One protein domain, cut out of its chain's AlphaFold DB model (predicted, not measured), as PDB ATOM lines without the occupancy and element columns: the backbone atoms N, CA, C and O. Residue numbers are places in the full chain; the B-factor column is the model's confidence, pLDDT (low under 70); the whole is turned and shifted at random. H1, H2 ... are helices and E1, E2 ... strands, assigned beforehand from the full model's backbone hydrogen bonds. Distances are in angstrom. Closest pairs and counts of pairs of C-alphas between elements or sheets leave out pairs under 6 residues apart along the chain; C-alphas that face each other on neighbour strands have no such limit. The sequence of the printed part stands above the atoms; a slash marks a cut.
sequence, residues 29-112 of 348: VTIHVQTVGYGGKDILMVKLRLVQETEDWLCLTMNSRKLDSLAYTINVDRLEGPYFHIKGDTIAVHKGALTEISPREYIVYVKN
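AT A GLANCE: This is residues 29 to 112 of the 348 residues of the protein "Peptidase_S8 domain-containing protein" of Theionarchaea archaeon (strain DG-70-1) (UniProt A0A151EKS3). One strongly twisted sheet of seven strands is folded into two wings by a bend of 78 degrees in E2, with E1, E7 and E6 in one wing and E3, E5 and E4 in the other. The single helix, H1, lies on one face of this sheet, beside the strands and nearest to E2. The 84 printed residues hold the strands and helix in the chain order E1 E2 E3 H1 E4 E5 E6 E7, and the sheet is mixed, in the order E4 E5 E3 E2 E1 E7 E6. The class is mostly strand, and the whole is compact and rounded, with a radius of gyration of the C-alphas of 11.9 A and spans of 35 by 27 by 22 A.

HOW THE PARTS SIT: E2, residues 43 to 53, bends at residue 50, and its pairing is staggered: residues 43 to 48 pair with E1, residues 29 to 36, and residues 49 to 53 with E3, residues 57 to 61. E1, E2 and E3 form a meander, each strand the antiparallel neighbour of the one before. N 31 and O 46 are 2.9 A apart, and N 59 and O 52 are 2.8 A apart, both within hydrogen-bond range. E7, residues 105 to 111, is parallel to E1 at 26 degrees, with N 34 and O 108 at 2.9 A. E6, residues 98 to 102, is an edge strand and forms a hairpin with E7, with N 107 and O 99 at 2.8 A. Next to E3 on the other side from E2 is E5, residues 90 to 94, antiparallel at 158 degrees, with N 60 and O 91 at 2.8 A. E4, residues 84 to 87, is the other edge strand and forms a hairpin with E5, with N 92 and O 85 at 2.8 A. H1, residues 64 to 73, is on the sheet at a height of 8.9 A, and only just over none of its strands, with 2 of its C-alphas falling on E2 and 2 on E1. The closest C-alphas of H1 and E2 are those of Thr 73 and Leu 44, 7.7 A apart. E3, H1 and E4 make a split strand-helix-strand unit, two strands running the same way with E5 between them, and its crossover is right-handed. In H1, 5 of 6 O i to N i+4 pairs are within hydrogen-bond range.

IN THESE COORDINATES: E1 begins at C-alpha 29 (109.450, 9.546, 56.742) and is 21.7 A long. E2 is 24.2 A long and E7 19.9 A, ending at C-alpha 111 (104.969, -7.366, 44.633). H1 begins at C-alpha 64 (120.228, -3.252, 61.119) and is 14.5 A long.

THE WHOLE: The two C-alphas farthest apart are those of Gly 39 and Thr 54, 35.0 A. The printed part has no cut, and no link is long. The mean pLDDT of the printed part is 73.6, and residues 35 to 44, 64 to 80 and 110 to 112 are under 70.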
ATOM      1  N   VAL A  29     110.339   9.962  57.830       82.44
ATOM      2  CA  VAL A  29     109.450   9.546  56.742       82.44
ATOM      3  C   VAL A  29     108.791   8.234  57.146       82.44
ATOM      4  O   VAL A  29     109.477   7.279  57.514       82.44
ATOM      5  N   THR A  30     107.469   8.168  57.079       83.94
ATOM      6  CA  THR A  30     106.705   6.942  57.329       83.94
ATOM      7  C   THR A  30     106.369   6.291  55.993       83.94
ATOM      8  O   THR A  30     105.784   6.931  55.123       83.94
ATOM      9  N   ILE A  31     106.735   5.022  55.815       81.00
ATOM     10  CA  ILE A  31     106.381   4.239  54.628       81.00
ATOM     11  C   ILE A  31     105.538   3.045  55.052       81.00
ATOM     12  O   ILE A  31     105.981   2.190  55.816       81.00
ATOM     13  N   HIS A  32     104.328   2.981  54.515       80.69
ATOM     14  CA  HIS A  32     103.453   1.821  54.575       80.69
ATOM     15  C   HIS A  32     103.787   0.914  53.399       80.69
ATOM     16  O   HIS A  32     103.464   1.209  52.246       80.69
ATOM     17  N   VAL A  33     104.466  -0.187  53.687       74.44
ATOM     18  CA  VAL A  33     104.781  -1.217  52.706       74.44
ATOM     19  C   VAL A  33     103.591  -2.153  52.619       74.44
ATOM     20  O   VAL A  33     103.337  -2.934  53.533       74.44
ATOM     21  N   GLN A  34     102.865  -2.075  51.510       70.19
ATOM     22  CA  GLN A  34     101.781  -2.994  51.218       70.19
ATOM     23  C   GLN A  34     102.257  -4.050  50.227       70.19
ATOM     24  O   GLN A  34     102.586  -3.753  49.076       70.19
ATOM     25  N   THR A  35     102.259  -5.305  50.666       64.38
ATOM     26  CA  THR A  35     102.612  -6.423  49.795       64.38
ATOM     27  C   THR A  35     101.403  -6.863  48.964       64.38
ATOM     28  O   THR A  35     100.277  -6.970  49.457       64.38
ATOM     29  N   VAL A  36     101.607  -7.100  47.667       56.16
ATOM     30  CA  VAL A  36     100.557  -7.552  46.739       56.16
ATOM     31  C   VAL A  36     100.879  -8.978  46.282       56.16
ATOM     32  O   VAL A  36     101.798  -9.176  45.491       56.16
ATOM     33  N   GLY A  37     100.156  -9.979  46.801       55.28
ATOM     34  CA  GLY A  37     100.349 -11.410  46.504       55.28
ATOM     35  C   GLY A  37      99.785 -12.344  47.588       55.28
ATOM     36  O   GLY A  37      98.938 -11.917  48.375       55.28
ATOM     37  N   TYR A  38     100.193 -13.625  47.580       40.78
ATOM     38  CA  TYR A  38      99.524 -14.742  48.280       40.78
ATOM     39  C   TYR A  38      99.194 -14.420  49.749       40.78
ATOM     40  O   TYR A  38     100.088 -14.263  50.573       40.78
ATOM     41  N   GLY A  39      97.896 -14.331  50.056       43.91
ATOM     42  CA  GLY A  39      97.371 -14.182  51.416       43.91
ATOM     43  C   GLY A  39      96.922 -12.784  51.835       43.91
ATOM     44  O   GLY A  39      96.229 -12.708  52.834       43.91
ATOM     45  N   GLY A  40      97.231 -11.730  51.066       41.03
ATOM     46  CA  GLY A  40      96.659 -10.382  51.186       41.03
ATOM     47  C   GLY A  40      96.474  -9.820  52.606       41.03
ATOM     48  O   GLY A  40      95.478 -10.136  53.250       41.03
ATOM     49  N   LYS A  41      97.331  -8.847  52.963       47.97
ATOM     50  CA  LYS A  41      97.235  -7.851  54.064       47.97
ATOM     51  C   LYS A  41      98.362  -7.905  55.106       47.97
ATOM     52  O   LYS A  41      98.096  -7.736  56.289       47.97
ATOM     53  N   ASP A  42      99.613  -7.970  54.669       51.00
ATOM     54  CA  ASP A  42     100.694  -7.465  55.519       51.00
ATOM     55  C   ASP A  42     100.982  -6.029  55.083       51.00
ATOM     56  O   ASP A  42     101.621  -5.781  54.056       51.00
ATOM     57  N   ILE A  43     100.392  -5.074  55.810       59.09
ATOM     58  CA  ILE A  43     100.794  -3.669  55.749       59.09
ATOM     59  C   ILE A  43     101.833  -3.491  56.846       59.09
ATOM     60  O   ILE A  43     101.493  -3.482  58.029       59.09
ATOM     61  N   LEU A  44     103.097  -3.362  56.458       68.31
ATOM     62  CA  LEU A  44     104.166  -3.034  57.390       68.31
ATOM     63  C   LEU A  44     104.367  -1.522  57.400       68.31
ATOM     64  O   LEU A  44     104.710  -0.926  56.380       68.31
ATOM     65  N   MET A  45     104.190  -0.902  58.562       74.62
ATOM     66  CA  MET A  45     104.530   0.504  58.754       74.62
ATOM     67  C   MET A  45     105.992   0.621  59.182       74.62
ATOM     68  O   MET A  45     106.385   0.121  60.236       74.62
ATOM     69  N   VAL A  46     106.800   1.326  58.392       75.00
ATOM     70  CA  VAL A  46     108.214   1.562  58.688       75.00
ATOM     71  C   VAL A  46     108.466   3.059  58.809       75.00
ATOM     72  O   VAL A  46     108.338   3.807  57.844       75.00
ATOM     73  N   LYS A  47     108.862   3.511  60.002       82.31
ATOM     74  CA  LYS A  47     109.358   4.880  60.219       82.31
ATOM     75  C   LYS A  47     110.859   4.920  59.917       82.31
ATOM     76  O   LYS A  47     111.642   4.298  60.644       82.31
ATOM     77  N   LEU A  48     111.270   5.633  58.877       82.94
ATOM     78  CA  LEU A  48     112.656   5.761  58.419       82.94
ATOM     79  C   LEU A  48     113.141   7.206  58.543       82.94
ATOM     80  O   LEU A  48     112.346   8.140  58.539       82.94
ATOM     81  N   ARG A  49     114.454   7.405  58.675       85.25
ATOM     82  CA  ARG A  49     115.041   8.751  58.717       85.25
ATOM     83  C   ARG A  49     115.490   9.139  57.313       85.25
ATOM     84  O   ARG A  49     116.224   8.386  56.680       85.25
ATOM     85  N   LEU A  50     115.077  10.315  56.853       85.69
ATOM     86  CA  LEU A  50     115.540  10.893  55.600       85.69
ATOM     87  C   LEU A  50     117.005  11.310  55.732       85.69
ATOM     88  O   LEU A  50     117.358  12.096  56.611       85.69
ATOM     89  N   VAL A  51     117.839  10.781  54.845       85.00
ATOM     90  CA  VAL A  51     119.254  11.146  54.703       85.00
ATOM     91  C   VAL A  51     119.404  12.202  53.618       85.00
ATOM     92  O   VAL A  51     120.108  13.191  53.801       85.00
ATOM     93  N   GLN A  52     118.726  11.998  52.489       85.00
ATOM     94  CA  GLN A  52     118.790  12.887  51.338       85.00
ATOM     95  C   GLN A  52     117.497  12.783  50.531       85.00
ATOM     96  O   GLN A  52     116.947  11.700  50.364       85.00
ATOM     97  N   GLU A  53     117.026  13.910  50.013       87.81
ATOM     98  CA  GLU A  53     115.901  13.972  49.085       87.81
ATOM     99  C   GLU A  53     116.361  14.660  47.801       87.81
ATOM    100  O   GLU A  53     116.996  15.716  47.846       87.81
ATOM    101  N   THR A  54     116.069  14.040  46.662       88.88
ATOM    102  CA  THR A  54     116.286  14.615  45.331       88.88
ATOM    103  C   THR A  54     114.945  14.796  44.618       88.88
ATOM    104  O   THR A  54     113.877  14.552  45.194       88.88
ATOM    105  N   GLU A  55     114.985  15.259  43.368       86.62
ATOM    106  CA  GLU A  55     113.789  15.392  42.532       86.62
ATOM    107  C   GLU A  55     113.042  14.055  42.410       86.62
ATOM    108  O   GLU A  55     111.844  14.013  42.680       86.62
ATOM    109  N   ASP A  56     113.771  12.961  42.164       88.44
ATOM    110  CA  ASP A  56     113.191  11.643  41.879       88.44
ATOM    111  C   ASP A  56     113.299  10.625  43.023       88.44
ATOM    112  O   ASP A  56     112.582   9.626  43.018       88.44
ATOM    113  N   TRP A  57     114.170  10.841  44.017       87.50
ATOM    114  CA  TRP A  57     114.500   9.821  45.021       87.50
ATOM    115  C   TRP A  57     114.369  10.318  46.460       87.50
ATOM    116  O   TRP A  57     114.720  11.453  46.792       87.50
ATOM    117  N   LEU A  58     113.926   9.415  47.335       87.25
ATOM    118  CA  LEU A  58     114.061   9.531  48.785       87.25
ATOM    119  C   LEU A  58     115.124   8.542  49.263       87.25
ATOM    120  O   LEU A  58     114.927   7.334  49.164       87.25
ATOM    121  N   CYS A  59     116.229   9.042  49.808       87.19
ATOM    122  CA  CYS A  59     117.270   8.231  50.433       87.19
ATOM    123  C   CYS A  59     117.042   8.184  51.942       87.19
ATOM    124  O   CYS A  59     117.082   9.211  52.628       87.19
ATOM    125  N   LEU A  60     116.813   6.987  52.463       86.50
ATOM    126  CA  LEU A  60     116.364   6.733  53.824       86.50
ATOM    127  C   LEU A  60     117.356   5.804  54.524       86.50
ATOM    128  O   LEU A  60     117.780   4.816  53.938       86.50
ATOM    129  N   THR A  61     117.699   6.084  55.780       83.50
ATOM    130  CA  THR A  61     118.522   5.170  56.588       83.50
ATOM    131  C   THR A  61     117.646   4.222  57.405       83.50
ATOM    132  O   THR A  61     116.606   4.600  57.963       83.50
ATOM    133  N   MET A  62     118.095   2.978  57.472       73.12
ATOM    134  CA  MET A  62     117.539   1.855  58.203       73.12
ATOM    135  C   MET A  62     118.594   1.361  59.186       73.12
ATOM    136  O   MET A  62     119.722   1.088  58.804       73.12
ATOM    137  N   ASN A  63     118.239   1.183  60.458       72.38
ATOM    138  CA  ASN A  63     119.134   0.439  61.343       72.38
ATOM    139  C   ASN A  63     119.086  -1.062  60.998       72.38
ATOM    140  O   ASN A  63     118.110  -1.531  60.409       72.38
ATOM    141  N   SER A  64     120.115  -1.813  61.401       64.25
ATOM    142  CA  SER A  64     120.228  -3.252  61.119       64.25
ATOM    143  C   SER A  64     118.976  -4.036  61.522       64.25
ATOM    144  O   SER A  64     118.411  -4.734  60.693       64.25
ATOM    145  N   ARG A  65     118.431  -3.796  62.726       65.31
ATOM    146  CA  ARG A  65     117.181  -4.443  63.180       65.31
ATOM    147  C   ARG A  65     115.981  -4.200  62.257       65.31
ATOM    148  O   ARG A  65     115.157  -5.090  62.085       65.31
ATOM    149  N   LYS A  66     115.830  -2.992  61.701       64.12
ATOM    150  CA  LYS A  66     114.743  -2.676  60.759       64.12
ATOM    151  C   LYS A  66     114.975  -3.317  59.398       64.12
ATOM    152  O   LYS A  66     113.999  -3.656  58.744       64.12
ATOM    153  N   LEU A  67     116.231  -3.471  58.985       62.75
ATOM    154  CA  LEU A  67     116.598  -4.148  57.745       62.75
ATOM    155  C   LEU A  67     116.306  -5.643  57.828       62.75
ATOM    156  O   LEU A  67     115.639  -6.168  56.941       62.75
ATOM    157  N   ASP A  68     116.646  -6.264  58.955       61.09
ATOM    158  CA  ASP A  68     116.268  -7.643  59.262       61.09
ATOM    159  C   ASP A  68     114.734  -7.782  59.288       61.09
ATOM    160  O   ASP A  68     114.164  -8.576  58.545       61.09
ATOM    161  N   SER A  69     114.027  -6.926  60.043       59.38
ATOM    162  CA  SER A  69     112.550  -6.902  60.107       59.38
ATOM    163  C   SER A  69     111.877  -6.743  58.738       59.38
ATOM    164  O   SER A  69     110.822  -7.338  58.495       59.38
ATOM    165  N   LEU A  70     112.458  -5.928  57.857       60.50
ATOM    166  CA  LEU A  70     111.959  -5.716  56.504       60.50
ATOM    167  C   LEU A  70     112.224  -6.953  55.635       60.50
ATOM    168  O   LEU A  70     111.304  -7.395  54.953       60.50
ATOM    169  N   ALA A  71     113.413  -7.558  55.730       59.03
ATOM    170  CA  ALA A  71     113.779  -8.803  55.046       59.03
ATOM    171  C   ALA A  71     112.892  -9.996  55.442       59.03
ATOM    172  O   ALA A  71     112.632 -10.878  54.623       59.03
ATOM    173  N   TYR A  72     112.356 -10.004  56.667       55.22
ATOM    174  CA  TYR A  72     111.389 -11.018  57.108       55.22
ATOM    175  C   TYR A  72     109.992 -10.864  56.488       55.22
ATOM    176  O   TYR A  72     109.253 -11.851  56.397       55.22
ATOM    177  N   THR A  73     109.626  -9.648  56.073       53.97
ATOM    178  CA  THR A  73     108.275  -9.306  55.590       53.97
ATOM    179  C   THR A  73     108.215  -9.196  54.066       53.97
ATOM    180  O   THR A  73     107.215  -9.551  53.445       53.97
ATOM    181  N   ILE A  74     109.293  -8.722  53.448       57.44
ATOM    182  CA  ILE A  74     109.459  -8.612  52.002       57.44
ATOM    183  C   ILE A  74     110.831  -9.149  51.611       57.44
ATOM    184  O   ILE A  74     111.790  -9.032  52.362       57.44
ATOM    185  N   ASN A  75     110.944  -9.725  50.416       59.81
ATOM    186  CA  ASN A  75     112.238 -10.141  49.885       59.81
ATOM    187  C   ASN A  75     113.045  -8.895  49.474       59.81
ATOM    188  O   ASN A  75     112.968  -8.451  48.327       59.81
ATOM    189  N   VAL A  76     113.753  -8.306  50.441       57.88
ATOM    190  CA  VAL A  76     114.511  -7.053  50.290       57.88
ATOM    191  C   VAL A  76     115.577  -7.172  49.197       57.88
ATOM    192  O   VAL A  76     115.730  -6.247  48.405       57.88
ATOM    193  N   ASP A  77     116.211  -8.340  49.058       55.25
ATOM    194  CA  ASP A  77     117.226  -8.608  48.025       55.25
ATOM    195  C   ASP A  77     116.671  -8.549  46.593       55.25
ATOM    196  O   ASP A  77     117.417  -8.383  45.631       55.25
ATOM    197  N   ARG A  78     115.348  -8.675  46.435       57.88
ATOM    198  CA  ARG A  78     114.648  -8.563  45.146       57.88
ATOM    199  C   ARG A  78     113.956  -7.218  44.933       57.88
ATOM    200  O   ARG A  78     113.319  -7.041  43.897       57.88
ATOM    201  N   LEU A  79     114.057  -6.287  45.887       65.00
ATOM    202  CA  LEU A  79     113.604  -4.908  45.679       65.00
ATOM    203  C   LEU A  79     114.508  -4.169  44.698       65.00
ATOM    204  O   LEU A  79     114.012  -3.321  43.957       65.00
ATOM    205  N   GLU A  80     115.805  -4.497  44.704       66.81
ATOM    206  CA  GLU A  80     116.813  -3.854  43.866       66.81
ATOM    207  C   GLU A  80     116.371  -3.838  42.399       66.81
ATOM    208  O   GLU A  80     116.078  -4.873  41.793       66.81
ATOM    209  N   GLY A  81     116.295  -2.643  41.822       72.38
ATOM    210  CA  GLY A  81     115.739  -2.477  40.491       72.38
ATOM    211  C   GLY A  81     115.414  -1.024  40.162       72.38
ATOM    212  O   GLY A  81     115.983  -0.109  40.745       72.38
ATOM    213  N   PRO A  82     114.490  -0.772  39.219       76.38
ATOM    214  CA  PRO A  82     114.241   0.578  38.712       76.38
ATOM    215  C   PRO A  82     113.633   1.540  39.746       76.38
ATOM    216  O   PRO A  82     113.671   2.747  39.534       76.38
ATOM    217  N   TYR A  83     113.057   1.024  40.836       81.25
ATOM    218  CA  TYR A  83     112.365   1.831  41.846       81.25
ATOM    219  C   TYR A  83     113.012   1.798  43.236       81.25
ATOM    220  O   TYR A  83     112.628   2.598  44.089       81.25
ATOM    221  N   PHE A  84     113.978   0.905  43.474       82.31
ATOM    222  CA  PHE A  84     114.649   0.771  44.765       82.31
ATOM    223  C   PHE A  84     116.133   0.478  44.566       82.31
ATOM    224  O   PHE A  84     116.486  -0.374  43.751       82.31
ATOM    225  N   HIS A  85     116.971   1.142  45.362       81.06
ATOM    226  CA  HIS A  85     118.399   0.850  45.469       81.06
ATOM    227  C   HIS A  85     118.808   0.706  46.930       81.06
ATOM    228  O   HIS A  85     118.499   1.575  47.745       81.06
ATOM    229  N   ILE A  86     119.530  -0.357  47.268       77.44
ATOM    230  CA  ILE A  86     119.963  -0.649  48.637       77.44
ATOM    231  C   ILE A  86     121.486  -0.623  48.705       77.44
ATOM    232  O   ILE A  86     122.184  -1.301  47.953       77.44
ATOM    233  N   LYS A  87     122.027   0.167  49.635       78.38
ATOM    234  CA  LYS A  87     123.469   0.261  49.872       78.38
ATOM    235  C   LYS A  87     123.756   0.370  51.362       78.38
ATOM    236  O   LYS A  87     123.593   1.433  51.959       78.38
ATOM    237  N   GLY A  88     124.241  -0.724  51.946       79.62
ATOM    238  CA  GLY A  88     124.526  -0.795  53.377       79.62
ATOM    239  C   GLY A  88     123.256  -0.594  54.201       79.62
ATOM    240  O   GLY A  88     122.307  -1.357  54.074       79.62
ATOM    241  N   ASP A  89     123.242   0.448  55.023       79.25
ATOM    242  CA  ASP A  89     122.128   0.826  55.895       79.25
ATOM    243  C   ASP A  89     121.165   1.834  55.241       79.25
ATOM    244  O   ASP A  89     120.293   2.388  55.909       79.25
ATOM    245  N   THR A  90     121.326   2.117  53.947       80.75
ATOM    246  CA  THR A  90     120.534   3.116  53.224       80.75
ATOM    247  C   THR A  90     119.716   2.465  52.113       80.75
ATOM    248  O   THR A  90     120.240   1.686  51.315       80.75
ATOM    249  N   ILE A  91     118.436   2.834  52.028       82.81
ATOM    250  CA  ILE A  91     117.529   2.501  50.929       82.81
ATOM    251  C   ILE A  91     117.127   3.781  50.193       82.81
ATOM    252  O   ILE A  91     116.627   4.732  50.794       82.81
ATOM    253  N   ALA A  92     117.351   3.820  48.884       84.56
ATOM    254  CA  ALA A  92     116.812   4.842  48.003       84.56
ATOM    255  C   ALA A  92     115.525   4.315  47.368       84.56
ATOM    256  O   ALA A  92     115.524   3.244  46.765       84.56
ATOM    257  N   VAL A  93     114.436   5.068  47.499       86.81
ATOM    258  CA  VAL A  93     113.129   4.739  46.922       86.81
ATOM    259  C   VAL A  93     112.749   5.811  45.914       86.81
ATOM    260  O   VAL A  93     112.730   7.001  46.239       86.81
ATOM    261  N   HIS A  94     112.450   5.399  44.688       88.19
ATOM    262  CA  HIS A  94     112.029   6.308  43.631       88.19
ATOM    263  C   HIS A  94     110.610   6.816  43.922       88.19
ATOM    264  O   HIS A  94     109.698   6.025  44.179       88.19
ATOM    265  N   LYS A  95     110.382   8.128  43.830       86.69
ATOM    266  CA  LYS A  95     109.088   8.764  44.143       86.69
ATOM    267  C   LYS A  95     107.944   8.241  43.277       86.69
ATOM    268  O   LYS A  95     106.820   8.152  43.747       86.69
ATOM    269  N   GLY A  96     108.234   7.794  42.054       84.62
ATOM    270  CA  GLY A  96     107.257   7.132  41.177       84.62
ATOM    271  C   GLY A  96     106.677   5.806  41.707       84.62
ATOM    272  O   GLY A  96     105.651   5.364  41.198       84.62
ATOM    273  N   ALA A  97     107.293   5.180  42.716       80.31
ATOM    274  CA  ALA A  97     106.741   4.006  43.401       80.31
ATOM    275  C   ALA A  97     105.923   4.364  44.657       80.31
ATOM    276  O   ALA A  97     105.278   3.491  45.241       80.31
ATOM    277  N   LEU A  98     105.947   5.631  45.078       84.62
ATOM    278  CA  LEU A  98     105.331   6.113  46.308       84.62
ATOM    279  C   LEU A  98     104.001   6.809  46.020       84.62
ATOM    280  O   LEU A  98     103.863   7.586  45.079       84.62
ATOM    281  N   THR A  99     103.017   6.563  46.877       86.50
ATOM    282  CA  THR A  99     101.781   7.347  46.950       86.50
ATOM    283  C   THR A  99     101.786   8.121  48.259       86.50
ATOM    284  O   THR A  99     101.662   7.511  49.318       86.50
ATOM    285  N   GLU A 100     101.950   9.440  48.209       86.50
ATOM    286  CA  GLU A 100     101.878  10.287  49.406       86.50
ATOM    287  C   GLU A 100     100.439  10.342  49.932       86.50
ATOM    288  O   GLU A 100      99.504  10.607  49.174       86.50
ATOM    289  N   ILE A 101     100.262  10.064  51.223       85.62
ATOM    290  CA  ILE A 101      98.954  10.078  51.898       85.62
ATOM    291  C   ILE A 101      98.853  11.179  52.957       85.62
ATOM    292  O   ILE A 101      97.757  11.669  53.225       85.62
ATOM    293  N   SER A 102      99.982  11.600  53.521       83.50
ATOM    294  CA  SER A 102     100.116  12.791  54.358       83.50
ATOM    295  C   SER A 102     101.556  13.320  54.245       83.50
ATOM    296  O   SER A 102     102.412  12.608  53.711       83.50
ATOM    297  N   PRO A 103     101.857  14.558  54.685       86.50
ATOM    298  CA  PRO A 103     103.211  15.093  54.602       86.50
ATOM    299  C   PRO A 103     104.226  14.142  55.247       86.50
ATOM    300  O   PRO A 103     104.141  13.873  56.445       86.50
ATOM    301  N   ARG A 104     105.200  13.664  54.459       84.50
ATOM    302  CA  ARG A 104     106.221  12.673  54.875       84.50
ATOM    303  C   ARG A 104     105.672  11.271  55.186       84.50
ATOM    304  O   ARG A 104     106.361  10.477  55.827       84.50
ATOM    305  N   GLU A 105     104.484  10.933  54.700       88.38
ATOM    306  CA  GLU A 105     103.866   9.619  54.856       88.38
ATOM    307  C   GLU A 105     103.430   9.056  53.501       88.38
ATOM    308  O   GLU A 105     102.629   9.654  52.780       88.38
ATOM    309  N   TYR A 106     103.944   7.876  53.159       85.25
ATOM    310  CA  TYR A 106     103.781   7.278  51.837       85.25
ATOM    311  C   TYR A 106     103.296   5.835  51.926       85.25
ATOM    312  O   TYR A 106     103.637   5.112  52.859       85.25
ATOM    313  N   ILE A 107     102.560   5.385  50.914       80.94
ATOM    314  CA  ILE A 107     102.281   3.970  50.654       80.94
ATOM    315  C   ILE A 107     103.138   3.517  49.475       80.94
ATOM    316  O   ILE A 107     103.204   4.204  48.454       80.94
ATOM    317  N   VAL A 108     103.755   2.344  49.597       80.62
ATOM    318  CA  VAL A 108     104.451   1.661  48.503       80.62
ATOM    319  C   VAL A 108     103.856   0.275  48.296       80.62
ATOM    320  O   VAL A 108     103.661  -0.479  49.251       80.62
ATOM    321  N   TYR A 109     103.568  -0.066  47.042       72.62
ATOM    322  CA  TYR A 109     103.098  -1.399  46.679       72.62
ATOM    323  C   TYR A 109     104.279  -2.237  46.213       72.62
ATOM    324  O   TYR A 109     104.873  -1.969  45.169       72.62
ATOM    325  N   VAL A 110     104.605  -3.268  46.984       67.94
ATOM    326  CA  VAL A 110     105.676  -4.210  46.657       67.94
ATOM    327  C   VAL A 110     105.035  -5.519  46.224       67.94
ATOM    328  O   VAL A 110     104.180  -6.069  46.922       67.94
ATOM    329  N   LYS A 111     105.420  -6.040  45.058       61.22
ATOM    330  CA  LYS A 111     104.969  -7.366  44.633       61.22
ATOM    331  C   LYS A 111     105.472  -8.395  45.648       61.22
ATOM    332  O   LYS A 111     106.670  -8.477  45.907       61.22
ATOM    333  N   ASN A 112     104.552  -9.152  46.241       57.38
ATOM    334  CA  ASN A 112     104.894 -10.168  47.224       57.38
ATOM    335  C   ASN A 112     105.444 -11.407  46.503       57.38
ATOM    336  O   ASN A 112     104.715 -12.360  46.239       57.38
TER     337      ASN A 112